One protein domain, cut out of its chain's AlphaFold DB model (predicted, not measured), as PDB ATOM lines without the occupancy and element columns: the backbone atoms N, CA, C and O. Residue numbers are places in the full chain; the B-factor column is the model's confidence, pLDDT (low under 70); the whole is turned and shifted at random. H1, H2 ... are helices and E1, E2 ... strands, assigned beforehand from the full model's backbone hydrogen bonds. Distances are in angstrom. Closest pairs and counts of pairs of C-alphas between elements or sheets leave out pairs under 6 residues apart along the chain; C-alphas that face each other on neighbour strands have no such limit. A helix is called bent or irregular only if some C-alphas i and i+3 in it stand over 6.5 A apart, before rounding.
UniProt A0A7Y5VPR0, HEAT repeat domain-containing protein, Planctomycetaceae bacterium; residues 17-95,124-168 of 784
ATOM      1  N   LEU A  17     -16.475 -26.380 -42.364       81.38
ATOM      2  CA  LEU A  17     -16.734 -27.651 -43.039       81.38
ATOM      3  C   LEU A  17     -17.346 -28.683 -42.079       81.38
ATOM      4  O   LEU A  17     -18.346 -29.305 -42.417       81.38
ATOM      5  N   LEU A  18     -16.803 -28.811 -40.867       81.56
ATOM      6  CA  LEU A  18     -17.328 -29.693 -39.817       81.56
ATOM      7  C   LEU A  18     -18.752 -29.303 -39.392       81.56
ATOM      8  O   LEU A  18     -19.614 -30.169 -39.285       81.56
ATOM      9  N   ALA A  19     -19.031 -28.004 -39.245       75.50
ATOM     10  CA  ALA A  19     -20.384 -27.504 -39.000       75.50
ATOM     11  C   ALA A  19     -21.346 -27.800 -40.168       75.50
ATOM     12  O   ALA A  19     -22.522 -28.065 -39.941       75.50
ATOM     13  N   THR A  20     -20.842 -27.830 -41.408       74.75
ATOM     14  CA  THR A  20     -21.621 -28.205 -42.605       74.75
ATOM     15  C   THR A  20     -21.898 -29.716 -42.672       74.75
ATOM     16  O   THR A  20     -22.942 -30.117 -43.174       74.75
ATOM     17  N   ILE A  21     -20.998 -30.557 -42.144       73.50
ATOM     18  CA  ILE A  21     -21.217 -32.008 -41.965       73.50
ATOM     19  C   ILE A  21     -22.259 -32.274 -40.856       73.50
ATOM     20  O   ILE A  21     -23.011 -33.247 -40.918       73.50
ATOM     21  N   GLY A  22     -22.339 -31.396 -39.852       71.50
ATOM     22  CA  GLY A  22     -23.370 -31.432 -38.816       71.50
ATOM     23  C   GLY A  22     -23.189 -32.583 -37.819       71.50
ATOM     24  O   GLY A  22     -22.073 -32.905 -37.414       71.50
ATOM     25  N   VAL A  23     -24.300 -33.207 -37.406       66.50
ATOM     26  CA  VAL A  23     -24.346 -34.201 -36.309       66.50
ATOM     27  C   VAL A  23     -23.370 -35.369 -36.507       66.50
ATOM     28  O   VAL A  23     -22.814 -35.873 -35.535       66.50
ATOM     29  N   GLN A  24     -23.084 -35.760 -37.752       69.25
ATOM     30  CA  GLN A  24     -22.156 -36.854 -38.070       69.25
ATOM     31  C   GLN A  24     -20.708 -36.576 -37.631       69.25
ATOM     32  O   GLN A  24     -19.965 -37.511 -37.341       69.25
ATOM     33  N   ALA A  25     -20.302 -35.305 -37.533       77.81
ATOM     34  CA  ALA A  25     -18.972 -34.929 -37.060       77.81
ATOM     35  C   ALA A  25     -18.838 -34.972 -35.523       77.81
ATOM     36  O   ALA A  25     -17.719 -34.940 -35.014       77.81
ATOM     37  N   VAL A  26     -19.946 -35.037 -34.773       81.25
ATOM     38  CA  VAL A  26     -19.948 -34.812 -33.315       81.25
ATOM     39  C   VAL A  26     -19.106 -35.842 -32.568       81.25
ATOM     40  O   VAL A  26     -18.229 -35.442 -31.809       81.25
ATOM     41  N   ASN A  27     -19.292 -37.142 -32.816       79.44
ATOM     42  CA  ASN A  27     -18.541 -38.182 -32.099       79.44
ATOM     43  C   ASN A  27     -17.029 -38.100 -32.387       79.44
ATOM     44  O   ASN A  27     -16.220 -38.225 -31.473       79.44
ATOM     45  N   ALA A  28     -16.638 -37.798 -33.632       83.31
ATOM     46  CA  ALA A  28     -15.235 -37.574 -33.984       83.31
ATOM     47  C   ALA A  28     -14.650 -36.348 -33.259       83.31
ATOM     48  O   ALA A  28     -13.536 -36.401 -32.744       83.31
ATOM     49  N   LEU A  29     -15.407 -35.250 -33.175       86.88
ATOM     50  CA  LEU A  29     -14.979 -34.027 -32.491       86.88
ATOM     51  C   LEU A  29     -14.907 -34.190 -30.969       86.88
ATOM     52  O   LEU A  29     -13.983 -33.665 -30.356       86.88
ATOM     53  N   VAL A  30     -15.827 -34.954 -30.376       87.06
ATOM     54  CA  VAL A  30     -15.784 -35.364 -28.964       87.06
ATOM     55  C   VAL A  30     -14.499 -36.137 -28.663       87.06
ATOM     56  O   VAL A  30     -13.837 -35.848 -27.674       87.06
ATOM     57  N   GLN A  31     -14.078 -37.046 -29.544       86.00
ATOM     58  CA  GLN A  31     -12.813 -37.774 -29.394       86.00
ATOM     59  C   GLN A  31     -11.590 -36.851 -29.580       86.00
ATOM     60  O   GLN A  31     -10.621 -36.950 -28.831       86.00
ATOM     61  N   VAL A  32     -11.642 -35.873 -30.494       87.50
ATOM     62  CA  VAL A  32     -10.580 -34.849 -30.652       87.50
ATOM     63  C   VAL A  32     -10.425 -33.956 -29.408       87.50
ATOM     64  O   VAL A  32      -9.333 -33.428 -29.183       87.50
ATOM     65  N   MET A  33     -11.441 -33.834 -28.541       86.12
ATOM     66  CA  MET A  33     -11.283 -33.167 -27.238       86.12
ATOM     67  C   MET A  33     -10.236 -33.851 -26.344       86.12
ATOM     68  O   MET A  33      -9.633 -33.177 -25.520       86.12
ATOM     69  N   GLN A  34      -9.937 -35.138 -26.547       83.75
ATOM     70  CA  GLN A  34      -8.884 -35.856 -25.815       83.75
ATOM     71  C   GLN A  34      -7.465 -35.603 -26.375       83.75
ATOM     72  O   GLN A  34      -6.479 -36.104 -25.830       83.75
ATOM     73  N   SER A  35      -7.326 -34.809 -27.446       82.94
ATOM     74  CA  SER A  35      -6.024 -34.455 -28.026       82.94
ATOM     75  C   SER A  35      -5.127 -33.739 -27.020       82.94
ATOM     76  O   SER A  35      -5.565 -32.812 -26.339       82.94
ATOM     77  N   SER A  36      -3.835 -34.083 -26.980       79.88
ATOM     78  CA  SER A  36      -2.848 -33.359 -26.164       79.88
ATOM     79  C   SER A  36      -2.662 -31.905 -26.626       79.88
ATOM     80  O   SER A  36      -2.354 -31.028 -25.813       79.88
ATOM     81  N   ASN A  37      -2.945 -31.603 -27.898       82.38
ATOM     82  CA  ASN A  37      -2.856 -30.257 -28.454       82.38
ATOM     83  C   ASN A  37      -4.075 -29.392 -28.088       82.38
ATOM     84  O   ASN A  37      -5.180 -29.547 -28.611       82.38
ATOM     85  N   THR A  38      -3.829 -28.392 -27.245       83.62
ATOM     86  CA  THR A  38      -4.799 -27.386 -26.787       83.62
ATOM     87  C   THR A  38      -5.564 -26.693 -27.921       83.62
ATOM     88  O   THR A  38      -6.745 -26.392 -27.757       83.62
ATOM     89  N   LEU A  39      -4.926 -26.445 -29.070       83.50
ATOM     90  CA  LEU A  39      -5.560 -25.754 -30.201       83.50
ATOM     91  C   LEU A  39      -6.580 -26.632 -30.936       83.50
ATOM     92  O   LEU A  39      -7.549 -26.105 -31.487       83.50
ATOM     93  N   ASP A  40      -6.379 -27.950 -30.925       84.88
ATOM     94  CA  ASP A  40      -7.310 -28.902 -31.531       84.88
ATOM     95  C   ASP A  40      -8.542 -29.052 -30.633       84.88
ATOM     96  O   ASP A  40      -9.662 -28.944 -31.131       84.88
ATOM     97  N   ARG A  41      -8.343 -29.144 -29.306       87.00
ATOM     98  CA  ARG A  41      -9.431 -29.111 -28.307       87.00
ATOM     99  C   ARG A  41     -10.274 -27.835 -28.411       87.00
ATOM    100  O   ARG A  41     -11.497 -27.901 -28.427       87.00
ATOM    101  N   GLU A  42      -9.640 -26.665 -28.526       87.50
ATOM    102  CA  GLU A  42     -10.356 -25.388 -28.688       87.50
ATOM    103  C   GLU A  42     -11.168 -25.353 -29.995       87.50
ATOM    104  O   GLU A  42     -12.338 -24.961 -30.002       87.50
ATOM    105  N   THR A  43     -10.568 -25.803 -31.103       87.88
ATOM    106  CA  THR A  43     -11.235 -25.832 -32.413       87.88
ATOM    107  C   THR A  43     -12.406 -26.818 -32.417       87.88
ATOM    108  O   THR A  43     -13.466 -26.488 -32.952       87.88
ATOM    109  N   ALA A  44     -12.248 -27.987 -31.785       89.06
ATOM    110  CA  ALA A  44     -13.297 -28.987 -31.629       89.06
ATOM    111  C   ALA A  44     -14.453 -28.471 -30.760       89.06
ATOM    112  O   ALA A  44     -15.598 -28.530 -31.199       89.06
ATOM    113  N   ALA A  45     -14.175 -27.865 -29.601       90.19
ATOM    114  CA  ALA A  45     -15.204 -27.268 -28.748       90.19
ATOM    115  C   ALA A  45     -16.038 -26.212 -29.497       90.19
ATOM    116  O   ALA A  45     -17.269 -26.243 -29.467       90.19
ATOM    117  N   LEU A  46     -15.383 -25.311 -30.242       89.19
ATOM    118  CA  LEU A  46     -16.082 -24.315 -31.059       89.19
ATOM    119  C   LEU A  46     -16.861 -24.945 -32.227       89.19
ATOM    120  O   LEU A  46     -17.939 -24.452 -32.547       89.19
ATOM    121  N   ALA A  47     -16.354 -26.019 -32.847       88.00
ATOM    122  CA  ALA A  47     -17.070 -26.762 -33.890       88.00
ATOM    123  C   ALA A  47     -18.342 -27.425 -33.339       88.00
ATOM    124  O   ALA A  47     -19.405 -27.290 -33.932       88.00
ATOM    125  N   LEU A  48     -18.252 -28.079 -32.177       86.31
ATOM    126  CA  LEU A  48     -19.387 -28.690 -31.480       86.31
ATOM    127  C   LEU A  48     -20.466 -27.647 -31.138       86.31
ATOM    128  O   LEU A  48     -21.652 -27.888 -31.358       86.31
ATOM    129  N   GLY A  49     -20.049 -26.460 -30.686       83.88
ATOM    130  CA  GLY A  49     -20.940 -25.323 -30.441       83.88
ATOM    131  C   GLY A  49     -21.544 -24.690 -31.701       83.88
ATOM    132  O   GLY A  49     -22.647 -24.159 -31.626       83.88
ATOM    133  N   ASP A  50     -20.848 -24.729 -32.843       84.56
ATOM    134  CA  ASP A  50     -21.388 -24.302 -34.147       84.56
ATOM    135  C   ASP A  50     -22.353 -25.358 -34.742       84.56
ATOM    136  O   ASP A  50     -23.267 -24.990 -35.475       84.56
ATOM    137  N   ILE A  51     -22.187 -26.651 -34.415       81.31
ATOM    138  CA  ILE A  51     -23.108 -27.745 -34.798       81.31
ATOM    139  C   ILE A  51     -24.399 -27.721 -33.959       81.31
ATOM    140  O   ILE A  51     -25.462 -28.068 -34.466       81.31
ATOM    141  N   GLY A  52     -24.321 -27.337 -32.679       75.88
ATOM    142  CA  GLY A  52     -25.496 -27.192 -31.808       75.88
ATOM    143  C   GLY A  52     -26.114 -28.507 -31.308       75.88
ATOM    144  O   GLY A  52     -27.265 -28.515 -30.885       75.88
ATOM    145  N   SER A  53     -25.383 -29.629 -31.353       76.50
ATOM    146  CA  SER A  53     -25.907 -30.942 -30.939       76.50
ATOM    147  C   SER A  53     -25.780 -31.190 -29.431       76.50
ATOM    148  O   SER A  53     -24.688 -31.093 -28.871       76.50
ATOM    149  N   ALA A  54     -26.872 -31.626 -28.794       75.50
ATOM    150  CA  ALA A  54     -26.900 -32.016 -27.380       75.50
ATOM    151  C   ALA A  54     -25.957 -33.191 -27.040       75.50
ATOM    152  O   ALA A  54     -25.473 -33.276 -25.918       75.50
ATOM    153  N   ILE A  55     -25.621 -34.039 -28.023       76.50
ATOM    154  CA  ILE A  55     -24.672 -35.169 -27.902       76.50
ATOM    155  C   ILE A  55     -23.284 -34.709 -27.406       76.50
ATOM    156  O   ILE A  55     -22.542 -35.482 -26.804       76.50
ATOM    157  N   ALA A  56     -22.930 -33.443 -27.653       83.12
ATOM    158  CA  ALA A  56     -21.657 -32.853 -27.252       83.12
ATOM    159  C   ALA A  56     -21.614 -32.385 -25.785       83.12
ATOM    160  O   ALA A  56     -20.527 -32.130 -25.261       83.12
ATOM    161  N   LEU A  57     -22.770 -32.233 -25.124       85.06
ATOM    162  CA  LEU A  57     -22.866 -31.612 -23.798       85.06
ATOM    163  C   LEU A  57     -22.023 -32.303 -22.713       85.06
ATOM    164  O   LEU A  57     -21.350 -31.565 -21.991       85.06
ATOM    165  N   PRO A  58     -21.971 -33.649 -22.590       85.81
ATOM    166  CA  PRO A  58     -21.174 -34.292 -21.545       85.81
ATOM    167  C   PRO A  58     -19.679 -33.962 -21.669       85.81
ATOM    168  O   PRO A  58     -19.063 -33.478 -20.719       85.81
ATOM    169  N   ALA A  59     -19.122 -34.114 -22.876       87.25
ATOM    170  CA  ALA A  59     -17.715 -33.849 -23.171       87.25
ATOM    171  C   ALA A  59     -17.345 -32.365 -23.002       87.25
ATOM    172  O   ALA A  59     -16.273 -32.041 -22.485       87.25
ATOM    173  N   LEU A  60     -18.232 -31.446 -23.403       88.31
ATOM    174  CA  LEU A  60     -18.030 -30.010 -23.190       88.31
ATOM    175  C   LEU A  60     -18.102 -29.645 -21.700       88.31
ATOM    176  O   LEU A  60     -17.296 -28.837 -21.240       88.31
ATOM    177  N   GLN A  61     -19.022 -30.242 -20.936       88.12
ATOM    178  CA  GLN A  61     -19.154 -30.005 -19.496       88.12
ATOM    179  C   GLN A  61     -17.936 -30.535 -18.726       88.12
ATOM    180  O   GLN A  61     -17.449 -29.872 -17.808       88.12
ATOM    181  N   GLU A  62     -17.397 -31.686 -19.128       87.25
ATOM    182  CA  GLU A  62     -16.162 -32.280 -18.602       87.25
ATOM    183  C   GLU A  62     -14.959 -31.339 -18.781       87.25
ATOM    184  O   GLU A  62     -14.283 -30.975 -17.814       87.25
ATOM    185  N   HIS A  63     -14.752 -30.844 -20.004       85.94
ATOM    186  CA  HIS A  63     -13.666 -29.917 -20.343       85.94
ATOM    187  C   HIS A  63     -13.909 -28.479 -19.849       85.94
ATOM    188  O   HIS A  63     -12.975 -27.680 -19.767       85.94
ATOM    189  N   ALA A  64     -15.140 -28.125 -19.473       82.75
ATOM    190  CA  ALA A  64     -15.429 -26.880 -18.766       82.75
ATOM    191  C   ALA A  64     -15.110 -26.977 -17.258       82.75
ATOM    192  O   ALA A  64     -14.638 -26.001 -16.669       82.75
ATOM    193  N   SER A  65     -15.358 -28.142 -16.646       75.12
ATOM    194  CA  SER A  65     -15.316 -28.347 -15.187       75.12
ATOM    195  C   SER A  65     -13.944 -28.778 -14.653       75.12
ATOM    196  O   SER A  65     -13.641 -28.555 -13.482       75.12
ATOM    197  N   THR A  66     -13.107 -29.397 -15.486       69.12
ATOM    198  CA  THR A  66     -11.764 -29.867 -15.108       69.12
ATOM    199  C   THR A  66     -10.774 -28.718 -14.883       69.12
ATOM    200  O   THR A  66     -10.908 -27.625 -15.441       69.12
ATOM    201  N   ALA A  67      -9.752 -28.958 -14.051       57.31
ATOM    202  CA  ALA A  67      -8.715 -27.972 -13.723       57.31
ATOM    203  C   ALA A  67      -7.601 -27.863 -14.786       57.31
ATOM    204  O   ALA A  67      -6.977 -26.809 -14.891       57.31
ATOM    205  N   GLU A  68      -7.384 -28.919 -15.576       58.25
ATOM    206  CA  GLU A  68      -6.276 -29.057 -16.536       58.25
ATOM    207  C   GLU A  68      -6.425 -28.410 -17.937       58.25
ATOM    208  O   GLU A  68      -5.393 -28.173 -18.575       58.25
ATOM    209  N   PRO A  69      -7.618 -28.083 -18.483       60.19
ATOM    210  CA  PRO A  69      -7.693 -27.386 -19.759       60.19
ATOM    211  C   PRO A  69      -7.261 -25.924 -19.606       60.19
ATOM    212  O   PRO A  69      -7.535 -25.263 -18.602       60.19
ATOM    213  N   SER A  70      -6.617 -25.392 -20.648       72.62
ATOM    214  CA  SER A  70      -6.270 -23.974 -20.704       72.62
ATOM    215  C   SER A  70      -7.526 -23.100 -20.626       72.62
ATOM    216  O   SER A  70      -8.616 -23.502 -21.045       72.62
ATOM    217  N   GLU A  71      -7.362 -21.863 -20.155       79.56
ATOM    218  CA  GLU A  71      -8.447 -20.877 -20.079       79.56
ATOM    219  C   GLU A  71      -9.170 -20.688 -21.428       79.56
ATOM    220  O   GLU A  71     -10.392 -20.534 -21.461       79.56
ATOM    221  N   SER A  72      -8.437 -20.808 -22.543       83.12
ATOM    222  CA  SER A  72      -8.989 -20.755 -23.904       83.12
ATOM    223  C   SER A  72      -9.959 -21.908 -24.190       83.12
ATOM    224  O   SER A  72     -11.092 -21.673 -24.610       83.12
ATOM    225  N   VAL A  73      -9.565 -23.154 -23.883       85.69
ATOM    226  CA  VAL A  73     -10.419 -24.342 -24.077       85.69
ATOM    227  C   VAL A  73     -11.642 -24.279 -23.163       85.69
ATOM    228  O   VAL A  73     -12.753 -24.526 -23.630       85.69
ATOM    229  N   ARG A  74     -11.478 -23.866 -21.897       85.31
ATOM    230  CA  ARG A  74     -12.610 -23.683 -20.972       85.31
ATOM    231  C   ARG A  74     -13.592 -22.627 -21.494       85.31
ATOM    232  O   ARG A  74     -14.796 -22.872 -21.514       85.31
ATOM    233  N   SER A  75     -13.097 -21.481 -21.976       85.88
ATOM    234  CA  SER A  75     -13.936 -20.424 -22.565       85.88
ATOM    235  C   SER A  75     -14.658 -20.893 -23.836       85.88
ATOM    236  O   SER A  75     -15.840 -20.596 -24.014       85.88
ATOM    237  N   ALA A  76     -13.985 -21.668 -24.693       88.88
ATOM    238  CA  ALA A  76     -14.591 -22.277 -25.873       88.88
ATOM    239  C   ALA A  76     -15.710 -23.268 -25.506       88.88
ATOM    240  O   ALA A  76     -16.784 -23.202 -26.103       88.88
ATOM    241  N   CYS A  77     -15.501 -24.119 -24.495       88.44
ATOM    242  CA  CYS A  77     -16.513 -25.068 -24.021       88.44
ATOM    243  C   CYS A  77     -17.743 -24.353 -23.449       88.44
ATOM    244  O   CYS A  77     -18.860 -24.671 -23.843       88.44
ATOM    245  N   VAL A  78     -17.558 -23.333 -22.599       88.31
ATOM    246  CA  VAL A  78     -18.678 -22.541 -22.049       88.31
ATOM    247  C   VAL A  78     -19.494 -21.883 -23.167       88.31
ATOM    248  O   VAL A  78     -20.712 -22.034 -23.200       88.31
ATOM    249  N   ARG A  79     -18.840 -21.243 -24.148       87.62
ATOM    250  CA  ARG A  79     -19.530 -20.650 -25.311       87.62
ATOM    251  C   ARG A  79     -20.246 -21.693 -26.171       87.62
ATOM    252  O   ARG A  79     -21.286 -21.392 -26.749       87.62
ATOM    253  N   ALA A  80     -19.690 -22.897 -26.299       86.69
ATOM    254  CA  ALA A  80     -20.322 -23.986 -27.036       86.69
ATOM    255  C   ALA A  80     -21.586 -24.490 -26.324       86.69
ATOM    256  O   ALA A  80     -22.624 -24.634 -26.963       86.69
ATOM    257  N   ILE A  81     -21.527 -24.653 -25.000       85.25
ATOM    258  CA  ILE A  81     -22.670 -25.016 -24.153       85.25
ATOM    259  C   ILE A  81     -23.779 -23.950 -24.231       85.25
ATOM    260  O   ILE A  81     -24.951 -24.286 -24.414       85.25
ATOM    261  N   GLU A  82     -23.422 -22.662 -24.164       84.81
ATOM    262  CA  GLU A  82     -24.364 -21.543 -24.336       84.81
ATOM    263  C   GLU A  82     -25.059 -21.562 -25.708       84.81
ATOM    264  O   GLU A  82     -26.245 -21.247 -25.797       84.81
ATOM    265  N   ARG A  83     -24.339 -21.948 -26.772       83.12
ATOM    266  CA  ARG A  83     -24.860 -22.024 -28.150       83.12
ATOM    267  C   ARG A  83     -25.747 -23.233 -28.415       83.12
ATOM    268  O   ARG A  83     -26.722 -23.091 -29.145       83.12
ATOM    269  N   ILE A  84     -25.423 -24.391 -27.834       80.25
ATOM    270  CA  ILE A  84     -26.271 -25.594 -27.902       80.25
ATOM    271  C   ILE A  84     -27.622 -25.327 -27.218       80.25
ATOM    272  O   ILE A  84     -28.646 -25.835 -27.662       80.25
ATOM    273  N   GLY A  85     -27.637 -24.479 -26.183       67.06
ATOM    274  CA  GLY A  85     -28.866 -24.008 -25.550       67.06
ATOM    275  C   GLY A  85     -29.489 -25.062 -24.638       67.06
ATOM    276  O   GLY A  85     -30.509 -25.661 -24.972       67.06
ATOM    277  N   ILE A  86     -28.895 -25.265 -23.457       62.91
ATOM    278  CA  ILE A  86     -29.415 -26.220 -22.467       62.91
ATOM    279  C   ILE A  86     -30.868 -25.875 -22.094       62.91
ATOM    280  O   ILE A  86     -31.151 -24.778 -21.599       62.91
ATOM    281  N   SER A  87     -31.771 -26.842 -22.264       53.88
ATOM    282  CA  SER A  87     -33.189 -26.723 -21.913       53.88
ATOM    283  C   SER A  87     -33.583 -27.721 -20.818       53.88
ATOM    284  O   SER A  87     -33.079 -28.840 -20.768       53.88
ATOM    285  N   GLY A  88     -34.485 -27.310 -19.921       60.91
ATOM    286  CA  GLY A  88     -35.046 -28.189 -18.891       60.91
ATOM    287  C   GLY A  88     -34.032 -28.711 -17.863       60.91
ATOM    288  O   GLY A  88     -33.207 -27.957 -17.343       60.91
ATOM    289  N   GLU A  89     -34.147 -30.001 -17.547       54.53
ATOM    290  CA  GLU A  89     -33.480 -30.685 -16.425       54.53
ATOM    291  C   GLU A  89     -31.953 -30.757 -16.551       54.53
ATOM    292  O   GLU A  89     -31.256 -30.759 -15.542       54.53
ATOM    293  N   GLN A  90     -31.418 -30.716 -17.775       61.41
ATOM    294  CA  GLN A  90     -29.977 -30.746 -18.063       61.41
ATOM    295  C   GLN A  90     -29.189 -29.578 -17.428       61.41
ATOM    296  O   GLN A  90     -27.958 -29.606 -17.340       61.41
ATOM    297  N   LYS A  91     -29.873 -28.504 -17.013       65.25
ATOM    298  CA  LYS A  91     -29.246 -27.264 -16.553       65.25
ATOM    299  C   LYS A  91     -28.702 -27.385 -15.127       65.25
ATOM    300  O   LYS A  91     -29.434 -27.216 -14.156       65.25
ATOM    301  N   GLY A  92     -27.384 -27.554 -15.020       68.44
ATOM    302  CA  GLY A  92     -26.663 -27.645 -13.743       68.44
ATOM    303  C   GLY A  92     -26.283 -29.070 -13.334       68.44
ATOM    304  O   GLY A  92     -25.783 -29.256 -12.229       68.44
ATOM    305  N   MET A  93     -26.495 -30.054 -14.213       79.69
ATOM    306  CA  MET A  93     -25.954 -31.404 -14.055       79.69
ATOM    307  C   MET A  93     -24.427 -31.419 -14.213       79.69
ATOM    308  O   MET A  93     -23.852 -30.589 -14.921       79.69
ATOM    309  N   ASP A  94     -23.772 -32.379 -13.561       86.38
ATOM    310  CA  ASP A  94     -22.343 -32.627 -13.740       86.38
ATOM    311  C   ASP A  94     -22.060 -33.473 -14.999       86.38
ATOM    312  O   ASP A  94     -22.953 -34.070 -15.606       86.38
ATOM    313  N   ALA A  95     -20.792 -33.514 -15.415       85.69
ATOM    314  CA  ALA A  95     -20.395 -34.225 -16.629       85.69
ATOM    315  C   ALA A  95     -20.680 -35.738 -16.553       85.69
ATOM    316  O   ALA A  95     -21.112 -36.322 -17.545       85.69
ATOM    317  N   GLY A 124     -39.649 -42.169 -20.756       27.30
ATOM    318  CA  GLY A 124     -39.099 -41.894 -19.425       27.30
ATOM    319  C   GLY A 124     -37.863 -41.000 -19.275       27.30
ATOM    320  O   GLY A 124     -37.757 -40.395 -18.215       27.30
ATOM    321  N   SER A 125     -36.964 -40.848 -20.259       30.30
ATOM    322  CA  SER A 125     -35.811 -39.934 -20.118       30.30
ATOM    323  C   SER A 125     -35.967 -38.634 -20.917       30.30
ATOM    324  O   SER A 125     -36.373 -38.612 -22.078       30.30
ATOM    325  N   THR A 126     -35.629 -37.516 -20.277       30.48
ATOM    326  CA  THR A 126     -35.731 -36.135 -20.788       30.48
ATOM    327  C   THR A 126     -34.580 -35.735 -21.720       30.48
ATOM    328  O   THR A 126     -34.367 -34.551 -21.985       30.48
ATOM    329  N   TYR A 127     -33.829 -36.711 -22.239       34.00
ATOM    330  CA  TYR A 127     -32.628 -36.485 -23.039       34.00
ATOM    331  C   TYR A 127     -32.913 -36.703 -24.538       34.00
ATOM    332  O   TYR A 127     -33.192 -37.833 -24.941       34.00
ATOM    333  N   PRO A 128     -32.813 -35.672 -25.405       37.44
ATOM    334  CA  PRO A 128     -32.955 -35.815 -26.855       37.44
ATOM    335  C   PRO A 128     -31.677 -36.415 -27.471       37.44
ATOM    336  O   PRO A 128     -30.981 -35.792 -28.274       37.44
ATOM    337  N   GLY A 129     -31.355 -37.647 -27.069       38.34
ATOM    338  CA  GLY A 129     -30.277 -38.452 -27.635       38.34
ATOM    339  C   GLY A 129     -30.657 -38.948 -29.025       38.34
ATOM    340  O   GLY A 129     -31.121 -40.071 -29.183       38.34
ATOM    341  N   HIS A 130     -30.493 -38.097 -30.037       41.72
ATOM    342  CA  HIS A 130     -30.682 -38.496 -31.428       41.72
ATOM    343  C   HIS A 130     -29.558 -39.445 -31.861       41.72
ATOM    344  O   HIS A 130     -28.390 -39.059 -31.864       41.72
ATOM    345  N   LEU A 131     -29.905 -40.654 -32.310       41.16
ATOM    346  CA  LEU A 131     -29.003 -41.415 -33.177       41.16
ATOM    347  C   LEU A 131     -28.702 -40.560 -34.429       41.16
ATOM    348  O   LEU A 131     -29.626 -39.924 -34.950       41.16
ATOM    349  N   PRO A 132     -27.445 -40.492 -34.912       39.56
ATOM    350  CA  PRO A 132     -27.105 -39.674 -36.074       39.56
ATOM    351  C   PRO A 132     -27.962 -40.052 -37.282       39.56
ATOM    352  O   PRO A 132     -28.025 -41.224 -37.646       39.56
ATOM    353  N   THR A 133     -28.602 -39.068 -37.923       37.72
ATOM    354  CA  THR A 133     -29.488 -39.317 -39.067       37.72
ATOM    355  C   THR A 133     -28.720 -40.043 -40.172       37.72
ATOM    356  O   THR A 133     -27.788 -39.491 -40.768       37.72
ATOM    357  N   PHE A 134     -29.086 -41.305 -40.396       39.44
ATOM    358  CA  PHE A 134     -28.319 -42.225 -41.224       39.44
ATOM    359  C   PHE A 134     -28.327 -41.791 -42.693       39.44
ATOM    360  O   PHE A 134     -29.383 -41.634 -43.304       39.44
ATOM    361  N   VAL A 135     -27.140 -41.652 -43.283       32.06
ATOM    362  CA  VAL A 135     -26.994 -41.671 -44.743       32.06
ATOM    363  C   VAL A 135     -27.047 -43.130 -45.186       32.06
ATOM    364  O   VAL A 135     -26.355 -43.971 -44.613       32.06
ATOM    365  N   GLU A 136     -27.824 -43.430 -46.229       33.06
ATOM    366  CA  GLU A 136     -27.844 -44.738 -46.905       33.06
ATOM    367  C   GLU A 136     -26.548 -44.979 -47.708       33.06
ATOM    368  O   GLU A 136     -26.545 -45.185 -48.923       33.06
ATOM    369  N   VAL A 137     -25.409 -45.002 -47.011       32.88
ATOM    370  CA  VAL A 137     -24.198 -45.653 -47.519       32.88
ATOM    371  C   VAL A 137     -24.552 -47.127 -47.738       32.88
ATOM    372  O   VAL A 137     -25.311 -47.701 -46.956       32.88
ATOM    373  N   HIS A 138     -24.057 -47.758 -48.798       34.75
ATOM    374  CA  HIS A 138     -24.402 -49.156 -49.095       34.75
ATOM    375  C   HIS A 138     -23.595 -50.176 -48.257       34.75
ATOM    376  O   HIS A 138     -23.816 -51.381 -48.366       34.75
ATOM    377  N   ASP A 139     -22.701 -49.699 -47.384       42.78
ATOM    378  CA  ASP A 139     -21.780 -50.520 -46.595       42.78
ATOM    379  C   ASP A 139     -22.346 -50.938 -45.228       42.78
ATOM    380  O   ASP A 139     -23.031 -50.180 -44.538       42.78
ATOM    381  N   ARG A 140     -22.037 -52.169 -44.808       55.12
ATOM    382  CA  ARG A 140     -22.629 -52.843 -43.629       55.12
ATOM    383  C   ARG A 140     -22.089 -52.360 -42.271       55.12
ATOM    384  O   ARG A 140     -22.459 -52.911 -41.234       55.12
ATOM    385  N   THR A 141     -21.238 -51.341 -42.272       60.47
ATOM    386  CA  THR A 141     -20.474 -50.851 -41.119       60.47
ATOM    387  C   THR A 141     -20.653 -49.352 -40.911       60.47
ATOM    388  O   THR A 141     -21.052 -48.627 -41.820       60.47
ATOM    389  N   TYR A 142     -20.329 -48.890 -39.704       63.62
ATOM    390  CA  TYR A 142     -20.104 -47.482 -39.398       63.62
ATOM    391  C   TYR A 142     -18.729 -47.292 -38.740       63.62
ATOM    392  O   TYR A 142     -18.331 -48.124 -37.923       63.62
ATOM    393  N   PRO A 143     -18.004 -46.204 -39.060       68.69
ATOM    394  CA  PRO A 143     -16.771 -45.854 -38.372       68.69
ATOM    395  C   PRO A 143     -17.086 -45.247 -36.996       68.69
ATOM    396  O   PRO A 143     -17.619 -44.139 -36.902       68.69
ATOM    397  N   VAL A 144     -16.718 -45.952 -35.928       71.50
ATOM    398  CA  VAL A 144     -16.625 -45.389 -34.575       71.50
ATOM    399  C   VAL A 144     -15.221 -44.835 -34.404       71.50
ATOM    400  O   VAL A 144     -14.234 -45.558 -34.526       71.50
ATOM    401  N   TRP A 145     -15.115 -43.535 -34.156       79.38
ATOM    402  CA  TRP A 145     -13.829 -42.884 -33.940       79.38
ATOM    403  C   TRP A 145     -13.367 -43.093 -32.501       79.38
ATOM    404  O   TRP A 145     -14.160 -42.922 -31.578       79.38
ATOM    405  N   ARG A 146     -12.082 -43.394 -32.307       80.06
ATOM    406  CA  ARG A 146     -11.433 -43.407 -30.992       80.06
ATOM    407  C   ARG A 146     -10.138 -42.620 -31.019       80.06
ATOM    408  O   ARG A 146      -9.337 -42.741 -31.950       80.06
ATOM    409  N   TRP A 147      -9.922 -41.829 -29.979       80.44
ATOM    410  CA  TRP A 147      -8.627 -41.235 -29.713       80.44
ATOM    411  C   TRP A 147      -7.708 -42.273 -29.064       80.44
ATOM    412  O   TRP A 147      -8.011 -42.805 -27.998       80.44
ATOM    413  N   ILE A 148      -6.577 -42.567 -29.705       80.25
ATOM    414  CA  ILE A 148      -5.524 -43.384 -29.102       80.25
ATOM    415  C   ILE A 148      -4.472 -42.430 -28.523       80.25
ATOM    416  O   ILE A 148      -3.889 -41.652 -29.290       80.25
ATOM    417  N   PRO A 149      -4.217 -42.449 -27.200       72.88
ATOM    418  CA  PRO A 149      -3.166 -41.637 -26.598       72.88
ATOM    419  C   PRO A 149      -1.780 -42.075 -27.106       72.88
ATOM    420  O   PRO A 149      -1.609 -43.218 -27.536       72.88
ATOM    421  N   PRO A 150      -0.766 -41.189 -27.076       75.44
ATOM    422  CA  PRO A 150       0.599 -41.586 -27.406       75.44
ATOM    423  C   PRO A 150       1.079 -42.705 -26.469       75.44
ATOM    424  O   PRO A 150       0.690 -42.758 -25.303       75.44
ATOM    425  N   ALA A 151       1.943 -43.587 -26.977       72.56
ATOM    426  CA  ALA A 151       2.552 -44.649 -26.178       72.56
ATOM    427  C   ALA A 151       3.304 -44.075 -24.959       72.56
ATOM    428  O   ALA A 151       3.845 -42.967 -25.030       72.56
ATOM    429  N   GLU A 152       3.358 -44.831 -23.857       61.00
ATOM    430  CA  GLU A 152       3.983 -44.382 -22.606       61.00
ATOM    431  C   GLU A 152       5.400 -43.826 -22.839       61.00
ATOM    432  O   GLU A 152       6.280 -44.502 -23.375       61.00
ATOM    433  N   GLY A 153       5.612 -42.568 -22.441       57.41
ATOM    434  CA  GLY A 153       6.878 -41.850 -22.611       57.41
ATOM    435  C   GLY A 153       7.014 -41.007 -23.890       57.41
ATOM    436  O   GLY A 153       8.035 -40.335 -24.039       57.41
ATOM    437  N   ALA A 154       6.023 -40.978 -24.789       59.16
ATOM    438  CA  ALA A 154       6.028 -40.095 -25.963       59.16
ATOM    439  C   ALA A 154       5.191 -38.815 -25.748       59.16
ATOM    440  O   ALA A 154       3.975 -38.868 -25.578       59.16
ATOM    441  N   GLU A 155       5.830 -37.641 -25.832       52.34
ATOM    442  CA  GLU A 155       5.163 -36.328 -25.678       52.34
ATOM    443  C   GLU A 155       4.225 -35.971 -26.853       52.34
ATOM    444  O   GLU A 155       3.319 -35.146 -26.723       52.34
ATOM    445  N   THR A 156       4.424 -36.596 -28.016       56.09
ATOM    446  CA  THR A 156       3.645 -36.373 -29.244       56.09
ATOM    447  C   THR A 156       3.400 -37.695 -29.960       56.09
ATOM    448  O   THR A 156       4.332 -38.487 -30.087       56.09
ATOM    449  N   GLY A 157       2.194 -37.910 -30.495       61.09
ATOM    450  CA  GLY A 157       1.881 -39.109 -31.286       61.09
ATOM    451  C   GLY A 157       0.485 -39.701 -31.090       61.09
ATOM    452  O   GLY A 157       0.178 -40.696 -31.739       61.09
ATOM    453  N   GLY A 158      -0.356 -39.112 -30.232       68.81
ATOM    454  CA  GLY A 158      -1.764 -39.500 -30.148       68.81
ATOM    455  C   GLY A 158      -2.481 -39.254 -31.478       68.81
ATOM    456  O   GLY A 158      -2.202 -38.262 -32.160       68.81
ATOM    457  N   ALA A 159      -3.364 -40.170 -31.862       78.75
ATOM    458  CA  ALA A 159      -4.008 -40.167 -33.168       78.75
ATOM    459  C   ALA A 159      -5.470 -40.603 -33.072       78.75
ATOM    460  O   ALA A 159      -5.815 -41.529 -32.337       78.75
ATOM    461  N   LEU A 160      -6.317 -39.967 -33.880       80.25
ATOM    462  CA  LEU A 160      -7.694 -40.395 -34.074       80.25
ATOM    463  C   LEU A 160      -7.715 -41.571 -35.062       80.25
ATOM    464  O   LEU A 160      -7.344 -41.409 -36.227       80.25
ATOM    465  N   GLN A 161      -8.139 -42.744 -34.601       80.56
ATOM    466  CA  GLN A 161      -8.371 -43.925 -35.437       80.56
ATOM    467  C   GLN A 161      -9.874 -44.197 -35.552       80.56
ATOM    468  O   GLN A 161     -10.662 -43.674 -34.765       80.56
ATOM    469  N   PHE A 162     -10.281 -45.003 -36.534       71.56
ATOM    470  CA  PHE A 162     -11.657 -45.486 -36.645       71.56
ATOM    471  C   PHE A 162     -11.705 -47.015 -36.555       71.56
ATOM    472  O   PHE A 162     -10.914 -47.710 -37.191       71.56
ATOM    473  N   GLU A 163     -12.648 -47.523 -35.767       73.50
ATOM    474  CA  GLU A 163     -13.048 -48.928 -35.704       73.50
ATOM    475  C   GLU A 163     -14.313 -49.110 -36.561       73.50
ATOM    476  O   GLU A 163     -15.235 -48.297 -36.493       73.50
ATOM    477  N   GLU A 164     -14.383 -50.164 -37.375       69.81
ATOM    478  CA  GLU A 164     -15.598 -50.486 -38.130       69.81
ATOM    479  C   GLU A 164     -16.553 -51.332 -37.284       69.81
ATOM    480  O   GLU A 164     -16.344 -52.532 -37.105       69.81
ATOM    481  N   VAL A 165     -17.635 -50.720 -36.810       67.31
ATOM    482  CA  VAL A 165     -18.662 -51.388 -35.999       67.31
ATOM    483  C   VAL A 165     -19.858 -51.759 -36.890       67.31
ATOM    484  O   VAL A 165     -20.285 -50.938 -37.711       67.31
ATOM    485  N   PRO A 166     -20.423 -52.980 -36.790       67.38
ATOM    486  CA  PRO A 166     -21.643 -53.327 -37.516       67.38
ATOM    487  C   PRO A 166     -22.823 -52.452 -37.082       67.38
ATOM    488  O   PRO A 166     -22.969 -52.137 -35.902       67.38
ATOM    489  N   ARG A 167     -23.707 -52.105 -38.030       64.88
ATOM    490  CA  ARG A 167     -24.797 -51.131 -37.804       64.88
ATOM    491  C   ARG A 167     -25.643 -51.399 -36.561       64.88
ATOM    492  O   ARG A 167     -25.962 -50.465 -35.842       64.88
ATOM    493  N   TRP A 168     -25.972 -52.665 -36.325       63.34
ATOM    494  CA  TRP A 168     -26.828 -53.118 -35.228       63.34
ATOM    495  C   TRP A 168     -26.174 -53.078 -33.841       63.34
ATOM    496  O   TRP A 168     -26.863 -53.331 -32.863       63.34
TER     497      TRP A 168
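What this domain is: This is residues 17 to 95 and 124 to 168 of the 784 residues of the protein "HEAT repeat domain-containing protein" of Planctomycetaceae bacterium (UniProt A0A7Y5VPR0). Three helices, H2, H3 and H4, form a small up-and-down bundle, each running against the one before it, and the kinked helix H1 lies between this bundle and a two-stranded hairpin. The hairpin, E1 and E2, packs on residues 25 to 32 of H1. The printed part has 124 residues, with H1, H2, H3, H4, E1 and E2 in that order, the strands antiparallel, and its class is mixed, helices and strands. It is compact, with a radius of gyration of the C-alphas of 15.3 A and spans of 44 by 43 by 29 A.

Where its parts are: H1, residues 17 to 32, begins at C-alpha 17 (-16.734, -27.651, -43.039), measures 15.6 A and has a kink of 119 degrees near residue 24. H2 is residues 38 to 51, 20.0 A; H3 residues 54 to 65, 17.2 A; H4 residues 71 to 84, 20.0 A. H1 and H3 are irregular: C-alphas 20 and 23 are 9.1 A apart, C-alphas 55 and 58 7.3 A. E1 is residues 141 to 148, 20.6 A; E2, residues 159 to 166, 22.4 A, ends at C-alpha 166 (-21.643, -53.327, -37.516).

How they stand to each other: H2 and H4 touch, closest at the C-alphas of Gly 49 and Ala 80, 3.7 A. H3 and H4, a helical hairpin, touch at Ala 64 and Arg 74, C-alphas 4.8 A apart. The closest C-alphas of H1 and E1 are Gln 31 and Trp 147, 5.4 A. In the hairpin E1 and E2, N 144 and O 163 are 2.8 A apart, within hydrogen-bond range. Every O i to N i+4 pair is within range in H2 and H4, 6 of 12 in H1 and 6 of 8 in H3.

The domain as a whole: Residues 96 to 123 are cut out, with 20.4 A between C-alphas 95 and 124. Mean pLDDT of the printed part is 71.5; residues 124 to 143 are among those under 70.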